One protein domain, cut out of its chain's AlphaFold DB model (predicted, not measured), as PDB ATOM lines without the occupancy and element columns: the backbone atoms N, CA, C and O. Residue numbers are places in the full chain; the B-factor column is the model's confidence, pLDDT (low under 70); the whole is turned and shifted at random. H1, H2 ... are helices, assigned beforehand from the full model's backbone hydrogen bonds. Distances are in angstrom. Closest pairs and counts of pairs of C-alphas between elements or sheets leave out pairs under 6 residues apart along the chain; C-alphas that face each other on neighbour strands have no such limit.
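What this domain is: This is residues 16 to 116 of the 126 residues of an uncharacterized protein of Araneus ventricosus (UniProt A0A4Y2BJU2). One long straight helix, H4, sticks out as an arm from a small, fairly compact head in which H1, H2 and H3 gather round its first part. In the head, H1 runs back beside the beginning of H4, its residues 16 to 23 packing on residues 79 to 90 of H4, while the shorter H2 and H3 stand at steeper angles and a loop of residues 62 to 74 leads into H4. The free arm, residues 92 to 116, makes much of the length. The printed part has 101 residues with four named helices in the order H1, H2, H3, H4, and no named strand; its class is all helix. The whole is extended, with a radius of gyration of the C-alphas of 20.8 A and spans of 71 by 31 by 21 A.

Where its parts are: Find C-alpha 16 at (104.955, 69.660, 84.490); from there H1, residues 16 to 32, runs 24.4 A. H2 follows as residues 40 to 50, 15.4 A long, and H3 as residues 52 to 61, 14.8 A long. Look next at C-alpha 75 at (86.160, 69.105, 84.606), where H4, residues 75 to 116, begins; it runs 61.4 A to C-alpha 116 at (145.965, 66.623, 98.133).

How they stand to each other: Begin with H1, which touches H4 at a shallow tilt of 21 degrees, opposite ways; the closest C-alphas, those of Ala 16 and Phe 86, are 4.8 A apart. H1 and H2 are close but not clearly touching, with the closest C-alphas, those of Leu 30 and Lys 43, 7.7 A apart, at a steep tilt of 59 degrees. H2 touches H4 at residue 75 alone: the closest C-alphas, those of Thr 44 and Leu 75, are 5.3 A apart, and the two run the same way at a steep tilt of 47 degrees. H2 and H3 are close but not clearly touching, with the C-alphas of Arg 48 and Lys 56 closest at 6.6 A. H3 and H4 are near each other, their closest C-alphas 8.1 A apart, while H1 and H3 are apart. In H1, H2, H3 and H4 every O i to N i+4 pair is within hydrogen-bond range.

The domain as a whole: The two C-alphas farthest apart, those of Gln 38 and Ser 116, are 71.0 A apart. Without residues 92 to 116, which stand free, the body of 76 residues spans 35 by 30 by 19 A. The printed part has no cut. The link from H3 to H4 is long, with 13 residues, while that from H2 to H3 is tight and that from H1 to H2 is short. The mean pLDDT of the printed part is 83.9; look for values under 70 at residues 90 to 92, 94 to 112 and 114 to 116.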
ATOM      1  N   ALA A  16     105.663  68.627  83.740       88.75
ATOM      2  CA  ALA A  16     104.955  69.660  84.490       88.75
ATOM      3  C   ALA A  16     104.780  70.968  83.708       88.75
ATOM      4  O   ALA A  16     103.739  71.618  83.785       88.75
ATOM      5  N   GLU A  17     105.800  71.362  82.948       89.69
ATOM      6  CA  GLU A  17     105.727  72.547  82.097       89.69
ATOM      7  C   GLU A  17     104.870  72.283  80.858       89.69
ATOM      8  O   GLU A  17     103.999  73.095  80.543       89.69
ATOM      9  N   THR A  18     105.037  71.120  80.221       92.31
ATOM     10  CA  THR A  18     104.167  70.673  79.128       92.31
ATOM     11  C   THR A  18     102.703  70.670  79.568       92.31
ATOM     12  O   THR A  18     101.850  71.179  78.847       92.31
ATOM     13  N   TRP A  19     102.399  70.155  80.764       94.75
ATOM     14  CA  TRP A  19     101.035  70.122  81.297       94.75
ATOM     15  C   TRP A  19     100.453  71.518  81.453       94.75
ATOM     16  O   TRP A  19      99.327  71.764  81.029       94.75
ATOM     17  N   LYS A  20     101.239  72.455  81.992       93.50
ATOM     18  CA  LYS A  20     100.812  73.845  82.151       93.50
ATOM     19  C   LYS A  20     100.423  74.479  80.812       93.50
ATOM     20  O   LYS A  20      99.371  75.107  80.735       93.50
ATOM     21  N   PHE A  21     101.252  74.314  79.778       93.06
ATOM     22  CA  PHE A  21     100.963  74.857  78.447       93.06
ATOM     23  C   PHE A  21      99.765  74.166  77.801       93.06
ATOM     24  O   PHE A  21      98.847  74.831  77.336       93.06
ATOM     25  N   TRP A  22      99.716  72.838  77.861       95.75
ATOM     26  CA  TRP A  22      98.617  72.074  77.285       95.75
ATOM     27  C   TRP A  22      97.269  72.396  77.949       95.75
ATOM     28  O   TRP A  22      96.258  72.534  77.265       95.75
ATOM     29  N   LYS A  23      97.238  72.563  79.278       95.56
ATOM     30  CA  LYS A  23      96.035  72.965  80.024       95.56
ATOM     31  C   LYS A  23      95.532  74.342  79.586       95.56
ATOM     32  O   LYS A  23      94.321  74.534  79.491       95.56
ATOM     33  N   GLN A  24      96.443  75.279  79.315       94.62
ATOM     34  CA  GLN A  24      96.098  76.599  78.790       94.62
ATOM     35  C   GLN A  24      95.520  76.497  77.372       94.62
ATOM     36  O   GLN A  24      94.413  76.977  77.141       94.62
ATOM     37  N   ASP A  25      96.196  75.773  76.477       94.69
ATOM     38  CA  ASP A  25      95.712  75.526  75.115       94.69
ATOM     39  C   ASP A  25      94.329  74.850  75.120       94.69
ATOM     40  O   ASP A  25      93.473  75.143  74.287       94.69
ATOM     41  N   PHE A  26      94.083  73.949  76.077       95.19
ATOM     42  CA  PHE A  26      92.795  73.284  76.244       95.19
ATOM     43  C   PHE A  26      91.691  74.242  76.705       95.19
ATOM     44  O   PHE A  26      90.561  74.141  76.224       95.19
ATOM     45  N   ALA A  27      92.000  75.182  77.599       94.25
ATOM     46  CA  ALA A  27      91.052  76.213  78.013       94.25
ATOM     47  C   ALA A  27      90.685  77.137  76.840       94.25
ATOM     48  O   ALA A  27      89.499  77.332  76.565       94.25
ATOM     49  N   ASP A  28      91.685  77.610  76.094       93.25
ATOM     50  CA  ASP A  28      91.482  78.438  74.900       93.25
ATOM     51  C   ASP A  28      90.692  77.678  73.824       93.25
ATOM     52  O   ASP A  28      89.791  78.227  73.185       93.25
ATOM     53  N   PHE A  29      90.964  76.379  73.667       92.88
ATOM     54  CA  PHE A  29      90.207  75.496  72.789       92.88
ATOM     55  C   PHE A  29      88.733  75.407  73.195       92.88
ATOM     56  O   PHE A  29      87.868  75.541  72.327       92.88
ATOM     57  N   LEU A  30      88.417  75.192  74.478       93.38
ATOM     58  CA  LEU A  30      87.029  75.128  74.954       93.38
ATOM     59  C   LEU A  30      86.279  76.439  74.700       93.38
ATOM     60  O   LEU A  30      85.112  76.399  74.306       93.38
ATOM     61  N   GLU A  31      86.939  77.579  74.899       92.31
ATOM     62  CA  GLU A  31      86.363  78.902  74.661       92.31
ATOM     63  C   GLU A  31      86.096  79.124  73.165       92.31
ATOM     64  O   GLU A  31      84.959  79.358  72.752       92.31
ATOM     65  N   ALA A  32      87.118  78.945  72.322       90.81
ATOM     66  CA  ALA A  32      87.036  79.190  70.881       90.81
ATOM     67  C   ALA A  32      86.067  78.245  70.148       90.81
ATOM     68  O   ALA A  32      85.507  78.594  69.107       90.81
ATOM     69  N   SER A  33      85.868  77.035  70.673       89.50
ATOM     70  CA  SER A  33      84.936  76.043  70.121       89.50
ATOM     71  C   SER A  33      83.512  76.152  70.675       89.50
ATOM     72  O   SER A  33      82.618  75.455  70.192       89.50
ATOM     73  N   GLY A  34      83.278  77.020  71.668       90.38
ATOM     74  CA  GLY A  34      81.979  77.180  72.322       90.38
ATOM     75  C   GLY A  34      81.618  76.052  73.298       90.38
ATOM     76  O   GLY A  34      80.464  75.953  73.719       90.38
ATOM     77  N   TYR A  35      82.576  75.200  73.680       92.06
ATOM     78  CA  TYR A  35      82.374  74.172  74.707       92.06
ATOM     79  C   TYR A  35      82.438  74.732  76.137       92.06
ATOM     80  O   TYR A  35      81.946  74.083  77.061       92.06
ATOM     81  N   ALA A  36      82.978  75.937  76.338       90.06
ATOM     82  CA  ALA A  36      83.074  76.578  77.652       90.06
ATOM     83  C   ALA A  36      81.712  76.782  78.346       90.06
ATOM     84  O   ALA A  36      81.614  76.662  79.569       90.06
ATOM     85  N   THR A  37      80.640  77.004  77.579       91.88
ATOM     86  CA  THR A  37      79.270  77.197  78.095       91.88
ATOM     87  C   THR A  37      78.439  75.911  78.142       91.88
ATOM     88  O   THR A  37      77.284  75.935  78.565       91.88
ATOM     89  N   GLN A  38      79.004  74.778  77.714       93.69
ATOM     90  CA  GLN A  38      78.313  73.487  77.702       93.69
ATOM     91  C   GLN A  38      78.299  72.831  79.089       93.69
ATOM     92  O   GLN A  38      78.944  73.288  80.031       93.69
ATOM     93  N   SER A  39      77.568  71.722  79.220       93.00
ATOM     94  CA  SER A  39      77.516  70.953  80.468       93.00
ATOM     95  C   SER A  39      78.878  70.370  80.861       93.00
ATOM     96  O   SER A  39      79.689  70.015  79.999       93.00
ATOM     97  N   GLU A  40      79.105  70.172  82.162       90.88
ATOM     98  CA  GLU A  40      80.336  69.562  82.696       90.88
ATOM     99  C   GLU A  40      80.610  68.177  82.098       90.88
ATOM    100  O   GLU A  40      81.743  67.849  81.734       90.88
ATOM    101  N   LYS A  41      79.549  67.393  81.869       90.12
ATOM    102  CA  LYS A  41      79.618  66.112  81.156       90.12
ATOM    103  C   LYS A  41      80.205  66.259  79.749       90.12
ATOM    104  O   LYS A  41      81.012  65.424  79.336       90.12
ATOM    105  N   THR A  42      79.808  67.304  79.020       92.75
ATOM    106  CA  THR A  42      80.298  67.581  77.662       92.75
ATOM    107  C   THR A  42      81.756  68.013  77.702       92.75
ATOM    108  O   THR A  42      82.576  67.409  77.017       92.75
ATOM    109  N   LYS A  43      82.110  68.972  78.564       93.38
ATOM    110  CA  LYS A  43      83.500  69.423  78.737       93.38
ATOM    111  C   LYS A  43      84.439  68.273  79.102       93.38
ATOM    112  O   LYS A  43      85.506  68.121  78.513       93.38
ATOM    113  N   THR A  44      84.002  67.402  80.008       92.06
ATOM    114  CA  THR A  44      84.747  66.204  80.416       92.06
ATOM    115  C   THR A  44      84.900  65.199  79.271       92.06
ATOM    116  O   THR A  44      85.953  64.582  79.107       92.06
ATOM    117  N   ALA A  45      83.861  65.010  78.453       91.06
ATOM    118  CA  ALA A  45      83.945  64.151  77.275       91.06
ATOM    119  C   ALA A  45      84.918  64.716  76.228       91.06
ATOM    120  O   ALA A  45      85.718  63.958  75.681       91.06
ATOM    121  N   VAL A  46      84.887  66.032  76.011       93.06
ATOM    122  CA  VAL A  46      85.812  66.745  75.126       93.06
ATOM    123  C   VAL A  46      87.249  66.590  75.616       93.06
ATOM    124  O   VAL A  46      88.091  66.156  74.835       93.06
ATOM    125  N   PHE A  47      87.518  66.815  76.908       94.00
ATOM    126  CA  PHE A  47      88.833  66.570  77.514       94.00
ATOM    127  C   PHE A  47      89.345  65.163  77.187       94.00
ATOM    128  O   PHE A  47      90.409  65.019  76.593       94.00
ATOM    129  N   ARG A  48      88.553  64.119  77.478       91.06
ATOM    130  CA  ARG A  48      88.939  62.720  77.206       91.06
ATOM    131  C   ARG A  48      89.157  62.416  75.726       91.06
ATOM    132  O   ARG A  48      89.865  61.464  75.405       91.06
ATOM    133  N   HIS A  49      88.519  63.161  74.829       91.88
ATOM    134  CA  HIS A  49      88.693  62.991  73.393       91.88
ATOM    135  C   HIS A  49      90.026  63.578  72.916       91.88
ATOM    136  O   HIS A  49      90.731  62.928  72.145       91.88
ATOM    137  N   VAL A  50      90.386  64.769  73.405       93.12
ATOM    138  CA  VAL A  50      91.525  65.544  72.886       93.12
ATOM    139  C   VAL A  50      92.827  65.352  73.666       93.12
ATOM    140  O   VAL A  50      93.894  65.632  73.130       93.12
ATOM    141  N   CYS A  51      92.770  64.852  74.905       91.56
ATOM    142  CA  CYS A  51      93.934  64.778  75.795       91.56
ATOM    143  C   CYS A  51      95.022  63.782  75.369       91.56
ATOM    144  O   CYS A  51      96.153  63.892  75.829       91.56
ATOM    145  N   GLY A  52      94.723  62.851  74.460       93.62
ATOM    146  CA  GLY A  52      95.675  61.828  74.020       93.62
ATOM    147  C   GLY A  52      95.759  60.625  74.962       93.62
ATOM    148  O   GLY A  52      95.145  60.581  76.030       93.62
ATOM    149  N   ASP A  53      96.476  59.589  74.534       93.00
ATOM    150  CA  ASP A  53      96.449  58.288  75.213       93.00
ATOM    151  C   ASP A  53      97.256  58.257  76.517       93.00
ATOM    152  O   ASP A  53      96.899  57.516  77.442       93.00
ATOM    153  N   GLU A  54      98.275  59.110  76.638       92.62
ATOM    154  CA  GLU A  54      99.049  59.275  77.868       92.62
ATOM    155  C   GLU A  54      98.150  59.757  79.017       92.62
ATOM    156  O   GLU A  54      97.992  59.053  80.017       92.62
ATOM    157  N   LEU A  55      97.463  60.894  78.845       93.19
ATOM    158  CA  LEU A  55      96.555  61.422  79.867       93.19
ATOM    159  C   LEU A  55      95.354  60.505  80.114       93.19
ATOM    160  O   LEU A  55      94.922  60.385  81.255       93.19
ATOM    161  N   LYS A  56      94.827  59.800  79.101       92.88
ATOM    162  CA  LYS A  56      93.773  58.790  79.329       92.88
ATOM    163  C   LYS A  56      94.245  57.658  80.235       92.88
ATOM    164  O   LYS A  56      93.459  57.160  81.041       92.88
ATOM    165  N   THR A  57      95.490  57.219  80.077       91.44
ATOM    166  CA  THR A  57      96.069  56.160  80.910       91.44
ATOM    167  C   THR A  57      96.208  56.647  82.345       91.44
ATOM    168  O   THR A  57      95.686  55.999  83.248       91.44
ATOM    169  N   GLN A  58      96.774  57.840  82.543       90.50
ATOM    170  CA  GLN A  58      96.893  58.449  83.870       90.50
ATOM    171  C   GLN A  58      95.528  58.700  84.522       90.50
ATOM    172  O   GLN A  58      95.326  58.359  85.680       90.50
ATOM    173  N   TYR A  59      94.547  59.196  83.765       89.62
ATOM    174  CA  TYR A  59      93.183  59.410  84.252       89.62
ATOM    175  C   TYR A  59      92.565  58.127  84.828       89.62
ATOM    176  O   TYR A  59      91.917  58.165  85.871       89.62
ATOM    177  N   ARG A  60      92.768  56.982  84.159       89.19
ATOM    178  CA  ARG A  60      92.296  55.675  84.648       89.19
ATOM    179  C   ARG A  60      93.025  55.246  85.921       89.19
ATOM    180  O   ARG A  60      92.406  54.615  86.768       89.19
ATOM    181  N   SER A  61      94.307  55.576  86.046       88.69
ATOM    182  CA  SER A  61      95.125  55.253  87.219       88.69
ATOM    183  C   SER A  61      94.810  56.119  88.440       88.69
ATOM    184  O   SER A  61      94.906  55.624  89.557       88.69
ATOM    185  N   LEU A  62      94.416  57.380  88.243       86.69
ATOM    186  CA  LEU A  62      94.113  58.320  89.327       86.69
ATOM    187  C   LEU A  62      92.785  58.024  90.055       86.69
ATOM    188  O   LEU A  62      92.560  58.587  91.119       86.69
ATOM    189  N   ASP A  63      91.908  57.168  89.501       85.81
ATOM    190  CA  ASP A  63      90.592  56.801  90.074       85.81
ATOM    191  C   ASP A  63      89.806  58.019  90.611       85.81
ATOM    192  O   ASP A  63      89.306  58.031  91.738       85.81
ATOM    193  N   ILE A  64      89.741  59.090  89.808       88.06
ATOM    194  CA  ILE A  64      89.206  60.391  90.232       88.06
ATOM    195  C   ILE A  64      87.704  60.280  90.521       88.06
ATOM    196  O   ILE A  64      86.910  59.914  89.649       88.06
ATOM    197  N   LYS A  65      87.306  60.657  91.741       87.19
ATOM    198  CA  LYS A  65      85.914  60.623  92.210       87.19
ATOM    199  C   LYS A  65      85.357  62.034  92.412       87.19
ATOM    200  O   LYS A  65      86.125  62.951  92.712       87.19
ATOM    201  N   PRO A  66      84.029  62.222  92.278       87.19
ATOM    202  CA  PRO A  66      83.377  63.470  92.668       87.19
ATOM    203  C   PRO A  66      83.723  63.851  94.114       87.19
ATOM    204  O   PRO A  66      83.933  62.981  94.963       87.19
ATOM    205  N   LYS A  67      83.772  65.157  94.406       85.94
ATOM    206  CA  LYS A  67      84.013  65.641  95.775       85.94
ATOM    207  C   LYS A  67      82.786  65.315  96.632       85.94
ATOM    208  O   LYS A  67      81.679  65.148  96.123       85.94
ATOM    209  N   ALA A  68      82.980  65.221  97.946       83.62
ATOM    210  CA  ALA A  68      81.893  64.930  98.876       83.62
ATOM    211  C   ALA A  68      80.742  65.942  98.711       83.62
ATOM    212  O   ALA A  68      80.960  67.149  98.791       83.62
ATOM    213  N   GLY A  69      79.528  65.437  98.477       82.38
ATOM    214  CA  GLY A  69      78.337  66.259  98.234       82.38
ATOM    215  C   GLY A  69      78.074  66.601  96.764       82.38
ATOM    216  O   GLY A  69      77.040  67.196  96.471       82.38
ATOM    217  N   GLU A  70      78.945  66.200  95.836       83.81
ATOM    218  CA  GLU A  70      78.727  66.368  94.399       83.81
ATOM    219  C   GLU A  70      78.254  65.060  93.754       83.81
ATOM    220  O   GLU A  70      78.770  63.977  94.031       83.81
ATOM    221  N   THR A  71      77.252  65.160  92.882       82.38
ATOM    222  CA  THR A  71      76.683  64.019  92.147       82.38
ATOM    223  C   THR A  71      77.403  63.741  90.830       82.38
ATOM    224  O   THR A  71      77.255  62.655  90.270       82.38
ATOM    225  N   GLU A  72      78.186  64.699  90.334       84.31
ATOM    226  CA  GLU A  72      78.920  64.600  89.077       84.31
ATOM    227  C   GLU A  72      80.380  65.022  89.237       84.31
ATOM    228  O   GLU A  72      80.712  65.886  90.045       84.31
ATOM    229  N   LEU A  73      81.250  64.391  88.446       86.31
ATOM    230  CA  LEU A  73      82.653  64.766  88.343       86.31
ATOM    231  C   LEU A  73      82.767  65.975  87.410       86.31
ATOM    232  O   LEU A  73      82.411  65.884  86.233       86.31
ATOM    233  N   LYS A  74      83.265  67.090  87.938       91.19
ATOM    234  CA  LYS A  74      83.469  68.334  87.192       91.19
ATOM    235  C   LYS A  74      84.813  68.319  86.484       91.19
ATOM    236  O   LYS A  74      85.779  67.742  86.989       91.19
ATOM    237  N   LEU A  75      84.904  69.016  85.351       93.38
ATOM    238  CA  LEU A  75      86.160  69.105  84.606       93.38
ATOM    239  C   LEU A  75      87.277  69.708  85.472       93.38
ATOM    240  O   LEU A  75      88.397  69.210  85.464       93.38
ATOM    241  N   GLU A  76      86.960  70.737  86.254       92.75
ATOM    242  CA  GLU A  76      87.918  71.398  87.145       92.75
ATOM    243  C   GLU A  76      88.562  70.421  88.136       92.75
ATOM    244  O   GLU A  76      89.774  70.429  88.303       92.75
ATOM    245  N   GLN A  77      87.790  69.488  88.702       92.56
ATOM    246  CA  GLN A  77      88.322  68.485  89.630       92.56
ATOM    247  C   GLN A  77      89.316  67.538  88.959       92.56
ATOM    248  O   GLN A  77      90.286  67.113  89.579       92.56
ATOM    249  N   ILE A  78      89.069  67.205  87.691       93.44
ATOM    250  CA  ILE A  78      89.975  66.380  86.894       93.44
ATOM    251  C   ILE A  78      91.277  67.145  86.660       93.44
ATOM    252  O   ILE A  78      92.356  66.603  86.884       93.44
ATOM    253  N   LEU A  79      91.177  68.408  86.234       95.06
ATOM    254  CA  LEU A  79      92.338  69.255  85.972       95.06
ATOM    255  C   LEU A  79      93.151  69.536  87.246       95.06
ATOM    256  O   LEU A  79      94.375  69.572  87.166       95.06
ATOM    257  N   ASP A  80      92.498  69.690  88.399       93.38
ATOM    258  CA  ASP A  80      93.150  69.843  89.707       93.38
ATOM    259  C   ASP A  80      93.961  68.600  90.089       93.38
ATOM    260  O   ASP A  80      95.055  68.705  90.641       93.38
ATOM    261  N   GLU A  81      93.437  67.403  89.817       93.69
ATOM    262  CA  GLU A  81      94.144  66.165  90.148       93.69
ATOM    263  C   GLU A  81      95.364  65.958  89.245       93.69
ATOM    264  O   GLU A  81      96.427  65.546  89.710       93.69
ATOM    265  N   PHE A  82      95.254  66.340  87.970       93.69
ATOM    266  CA  PHE A  82      96.410  66.396  87.082       93.69
ATOM    267  C   PHE A  82      97.428  67.459  87.508       93.69
ATOM    268  O   PHE A  82      98.626  67.184  87.466       93.69
ATOM    269  N   ASP A  83      96.992  68.636  87.971       93.06
ATOM    270  CA  ASP A  83      97.906  69.646  88.519       93.06
ATOM    271  C   ASP A  83      98.744  69.061  89.662       93.06
ATOM    272  O   ASP A  83      99.966  69.205  89.652       93.06
ATOM    273  N   LYS A  84      98.121  68.347  90.608       91.19
ATOM    274  CA  LYS A  84      98.844  67.677  91.704       91.19
ATOM    275  C   LYS A  84      99.814  66.624  91.184       91.19
ATOM    276  O   LYS A  84     100.990  66.672  91.530       91.19
ATOM    277  N   PHE A  85      99.348  65.734  90.306       90.00
ATOM    278  CA  PHE A  85     100.168  64.672  89.722       90.00
ATOM    279  C   PHE A  85     101.450  65.221  89.076       90.00
ATOM    280  O   PHE A  85     102.553  64.734  89.329       90.00
ATOM    281  N   PHE A  86     101.329  66.282  88.275       88.75
ATOM    282  CA  PHE A  86     102.474  66.877  87.591       88.75
ATOM    283  C   PHE A  86     103.343  67.762  88.499       88.75
ATOM    284  O   PHE A  86     104.554  67.859  88.278       88.75
ATOM    285  N   VAL A  87     102.772  68.385  89.537       83.56
ATOM    286  CA  VAL A  87     103.544  69.086  90.576       83.56
ATOM    287  C   VAL A  87     104.395  68.100  91.375       83.56
ATOM    288  O   VAL A  87     105.591  68.341  91.550       83.56
ATOM    289  N   ASP A  88     103.822  66.974  91.795       75.75
ATOM    290  CA  ASP A  88     104.543  65.929  92.524       75.75
ATOM    291  C   ASP A  88     105.661  65.328  91.671       75.75
ATOM    292  O   ASP A  88     106.791  65.193  92.142       75.75
ATOM    293  N   TYR A  89     105.401  65.102  90.380       70.50
ATOM    294  CA  TYR A  89     106.417  64.656  89.427       70.50
ATOM    295  C   TYR A  89     107.624  65.612  89.355       70.50
ATOM    296  O   TYR A  89     108.783  65.191  89.394       70.50
ATOM    297  N   LYS A  90     107.377  66.930  89.295       69.62
ATOM    298  CA  LYS A  90     108.445  67.943  89.312       69.62
ATOM    299  C   LYS A  90     109.240  67.903  90.619       69.62
ATOM    300  O   LYS A  90     110.466  68.038  90.593       69.62
ATOM    301  N   ASN A  91     108.553  67.722  91.744       68.62
ATOM    302  CA  ASN A  91     109.176  67.659  93.061       68.62
ATOM    303  C   ASN A  91     110.051  66.406  93.213       68.62
ATOM    304  O   ASN A  91     111.166  66.514  93.722       68.62
ATOM    305  N   GLU A  92     109.605  65.249  92.719       68.00
ATOM    306  CA  GLU A  92     110.370  63.995  92.747       68.00
ATOM    307  C   GLU A  92     111.641  64.073  91.888       68.00
ATOM    308  O   GLU A  92     112.730  63.712  92.349       68.00
ATOM    309  N   ILE A  93     111.542  64.603  90.661       70.06
ATOM    310  CA  ILE A  93     112.715  64.814  89.798       70.06
ATOM    311  C   ILE A  93     113.698  65.783  90.451       70.06
ATOM    312  O   ILE A  93     114.905  65.530  90.455       70.06
ATOM    313  N   PHE A  94     113.205  66.882  91.027       63.41
ATOM    314  CA  PHE A  94     114.059  67.851  91.703       63.41
ATOM    315  C   PHE A  94     114.750  67.239  92.929       63.41
ATOM    316  O   PHE A  94     115.964  67.385  93.081       63.41
ATOM    317  N   ALA A  95     114.016  66.503  93.767       64.81
ATOM    318  CA  ALA A  95     114.566  65.809  94.928       64.81
ATOM    319  C   ALA A  95     115.639  64.790  94.519       64.81
ATOM    320  O   ALA A  95     116.727  64.768  95.098       64.81
ATOM    321  N   SER A  96     115.372  64.010  93.468       68.25
ATOM    322  CA  SER A  96     116.329  63.068  92.886       68.25
ATOM    323  C   SER A  96     117.584  63.793  92.400       68.25
ATOM    324  O   SER A  96     118.698  63.425  92.777       68.25
ATOM    325  N   PHE A  97     117.431  64.872  91.632       67.88
ATOM    326  CA  PHE A  97     118.551  65.669  91.136       67.88
ATOM    327  C   PHE A  97     119.409  66.251  92.269       67.88
ATOM    328  O   PHE A  97     120.634  66.129  92.229       67.88
ATOM    329  N   VAL A  98     118.794  66.831  93.307       66.62
ATOM    330  CA  VAL A  98     119.507  67.351  94.489       66.62
ATOM    331  C   VAL A  98     120.241  66.226  95.218       66.62
ATOM    332  O   VAL A  98     121.415  66.374  95.559       66.62
ATOM    333  N   PHE A  99     119.592  65.079  95.420       63.38
ATOM    334  CA  PHE A  99     120.183  63.932  96.102       63.38
ATOM    335  C   PHE A  99     121.399  63.368  95.354       63.38
ATOM    336  O   PHE A  99     122.471  63.196  95.944       63.38
ATOM    337  N   PHE A 100     121.275  63.131  94.045       62.34
ATOM    338  CA  PHE A 100     122.391  62.666  93.216       62.34
ATOM    339  C   PHE A 100     123.487  63.732  93.087       62.34
ATOM    340  O   PHE A 100     124.674  63.418  93.203       62.34
ATOM    341  N   GLY A 101     123.114  65.004  92.938       64.50
ATOM    342  CA  GLY A 101     124.046  66.129  92.918       64.50
ATOM    343  C   GLY A 101     124.882  66.214  94.196       64.50
ATOM    344  O   GLY A 101     126.107  66.337  94.125       64.50
ATOM    345  N   ASN A 102     124.259  66.052  95.362       63.81
ATOM    346  CA  ASN A 102     124.948  66.075  96.651       63.81
ATOM    347  C   ASN A 102     125.929  64.903  96.801       63.81
ATOM    348  O   ASN A 102     127.079  65.130  97.175       63.81
ATOM    349  N   LYS A 103     125.550  63.680  96.396       61.06
ATOM    350  CA  LYS A 103     126.471  62.525  96.388       61.06
ATOM    351  C   LYS A 103     127.713  62.765  95.524       61.06
ATOM    352  O   LYS A 103     128.824  62.436  95.938       61.06
ATOM    353  N   THR A 104     127.549  63.364  94.341       60.22
ATOM    354  CA  THR A 104     128.693  63.652  93.453       60.22
ATOM    355  C   THR A 104     129.622  64.733  94.009       60.22
ATOM    356  O   THR A 104     130.836  64.637  93.824       60.22
ATOM    357  N   LYS A 105     129.091  65.740  94.720       64.81
ATOM    358  CA  LYS A 105     129.905  66.758  95.402       64.81
ATOM    359  C   LYS A 105     130.723  66.145  96.540       64.81
ATOM    360  O   LYS A 105     131.937  66.323  96.545       64.81
ATOM    361  N   THR A 106     130.102  65.345  97.411       64.88
ATOM    362  CA  THR A 106     130.798  64.656  98.513       64.88
ATOM    363  C   THR A 106     131.908  63.731  98.004       64.88
ATOM    364  O   THR A 106     133.022  63.765  98.521       64.88
ATOM    365  N   ALA A 107     131.658  62.959  96.940       63.19
ATOM    366  CA  ALA A 107     132.677  62.091  96.343       63.19
ATOM    367  C   ALA A 107     133.857  62.878  95.736       63.19
ATOM    368  O   ALA A 107     135.015  62.491  95.899       63.19
ATOM    369  N   ARG A 108     133.585  64.007  95.063       61.75
ATOM    370  CA  ARG A 108     134.635  64.888  94.519       61.75
ATOM    371  C   ARG A 108     135.473  65.538  95.612       61.75
ATOM    372  O   ARG A 108     136.671  65.711  95.421       61.75
ATOM    373  N   GLU A 109     134.857  65.904  96.727       69.50
ATOM    374  CA  GLU A 109     135.537  66.543  97.852       69.50
ATOM    375  C   GLU A 109     136.469  65.564  98.572       69.50
ATOM    376  O   GLU A 109     137.639  65.880  98.774       69.50
ATOM    377  N   ILE A 110     136.005  64.335  98.829       66.31
ATOM    378  CA  ILE A 110     136.835  63.249  99.374       66.31
ATOM    379  C   ILE A 110     137.999  62.936  98.430       66.31
ATOM    380  O   ILE A 110     139.144  62.870  98.869       66.31
ATOM    381  N   SER A 111     137.733  62.805  97.126       68.44
ATOM    382  CA  SER A 111     138.788  62.572  96.136       68.44
ATOM    383  C   SER A 111     139.809  63.713  96.119       68.44
ATOM    384  O   SER A 111     141.008  63.454  96.153       68.44
ATOM    385  N   ARG A 112     139.373  64.978  96.157       69.06
ATOM    386  CA  ARG A 112     140.281  66.134  96.216       69.06
ATOM    387  C   ARG A 112     141.158  66.109  97.470       69.06
ATOM    388  O   ARG A 112     142.353  66.363  97.359       69.06
ATOM    389  N   ILE A 113     140.588  65.784  98.631       71.50
ATOM    390  CA  ILE A 113     141.329  65.686  99.897       71.50
ATOM    391  C   ILE A 113     142.367  64.561  99.821       71.50
ATOM    392  O   ILE A 113     143.534  64.807 100.128       71.50
ATOM    393  N   LEU A 114     141.985  63.375  99.337       66.81
ATOM    394  CA  LEU A 114     142.891  62.232  99.172       66.81
ATOM    395  C   LEU A 114     144.036  62.536  98.189       66.81
ATOM    396  O   LEU A 114     145.194  62.313  98.514       66.81
ATOM    397  N   HIS A 115     143.750  63.159  97.041       64.94
ATOM    398  CA  HIS A 115     144.788  63.556  96.080       64.94
ATOM    399  C   HIS A 115     145.673  64.709  96.592       64.94
ATOM    400  O   HIS A 115     146.824  64.826  96.184       64.94
ATOM    401  N   SER A 116     145.167  65.563  97.492       61.47
ATOM    402  CA  SER A 116     145.965  66.623  98.133       61.47
ATOM    403  C   SER A 116     146.831  66.131  99.297       61.47
ATOM    404  O   SER A 116     147.757  66.832  99.698       61.47
TER     405      SER A 116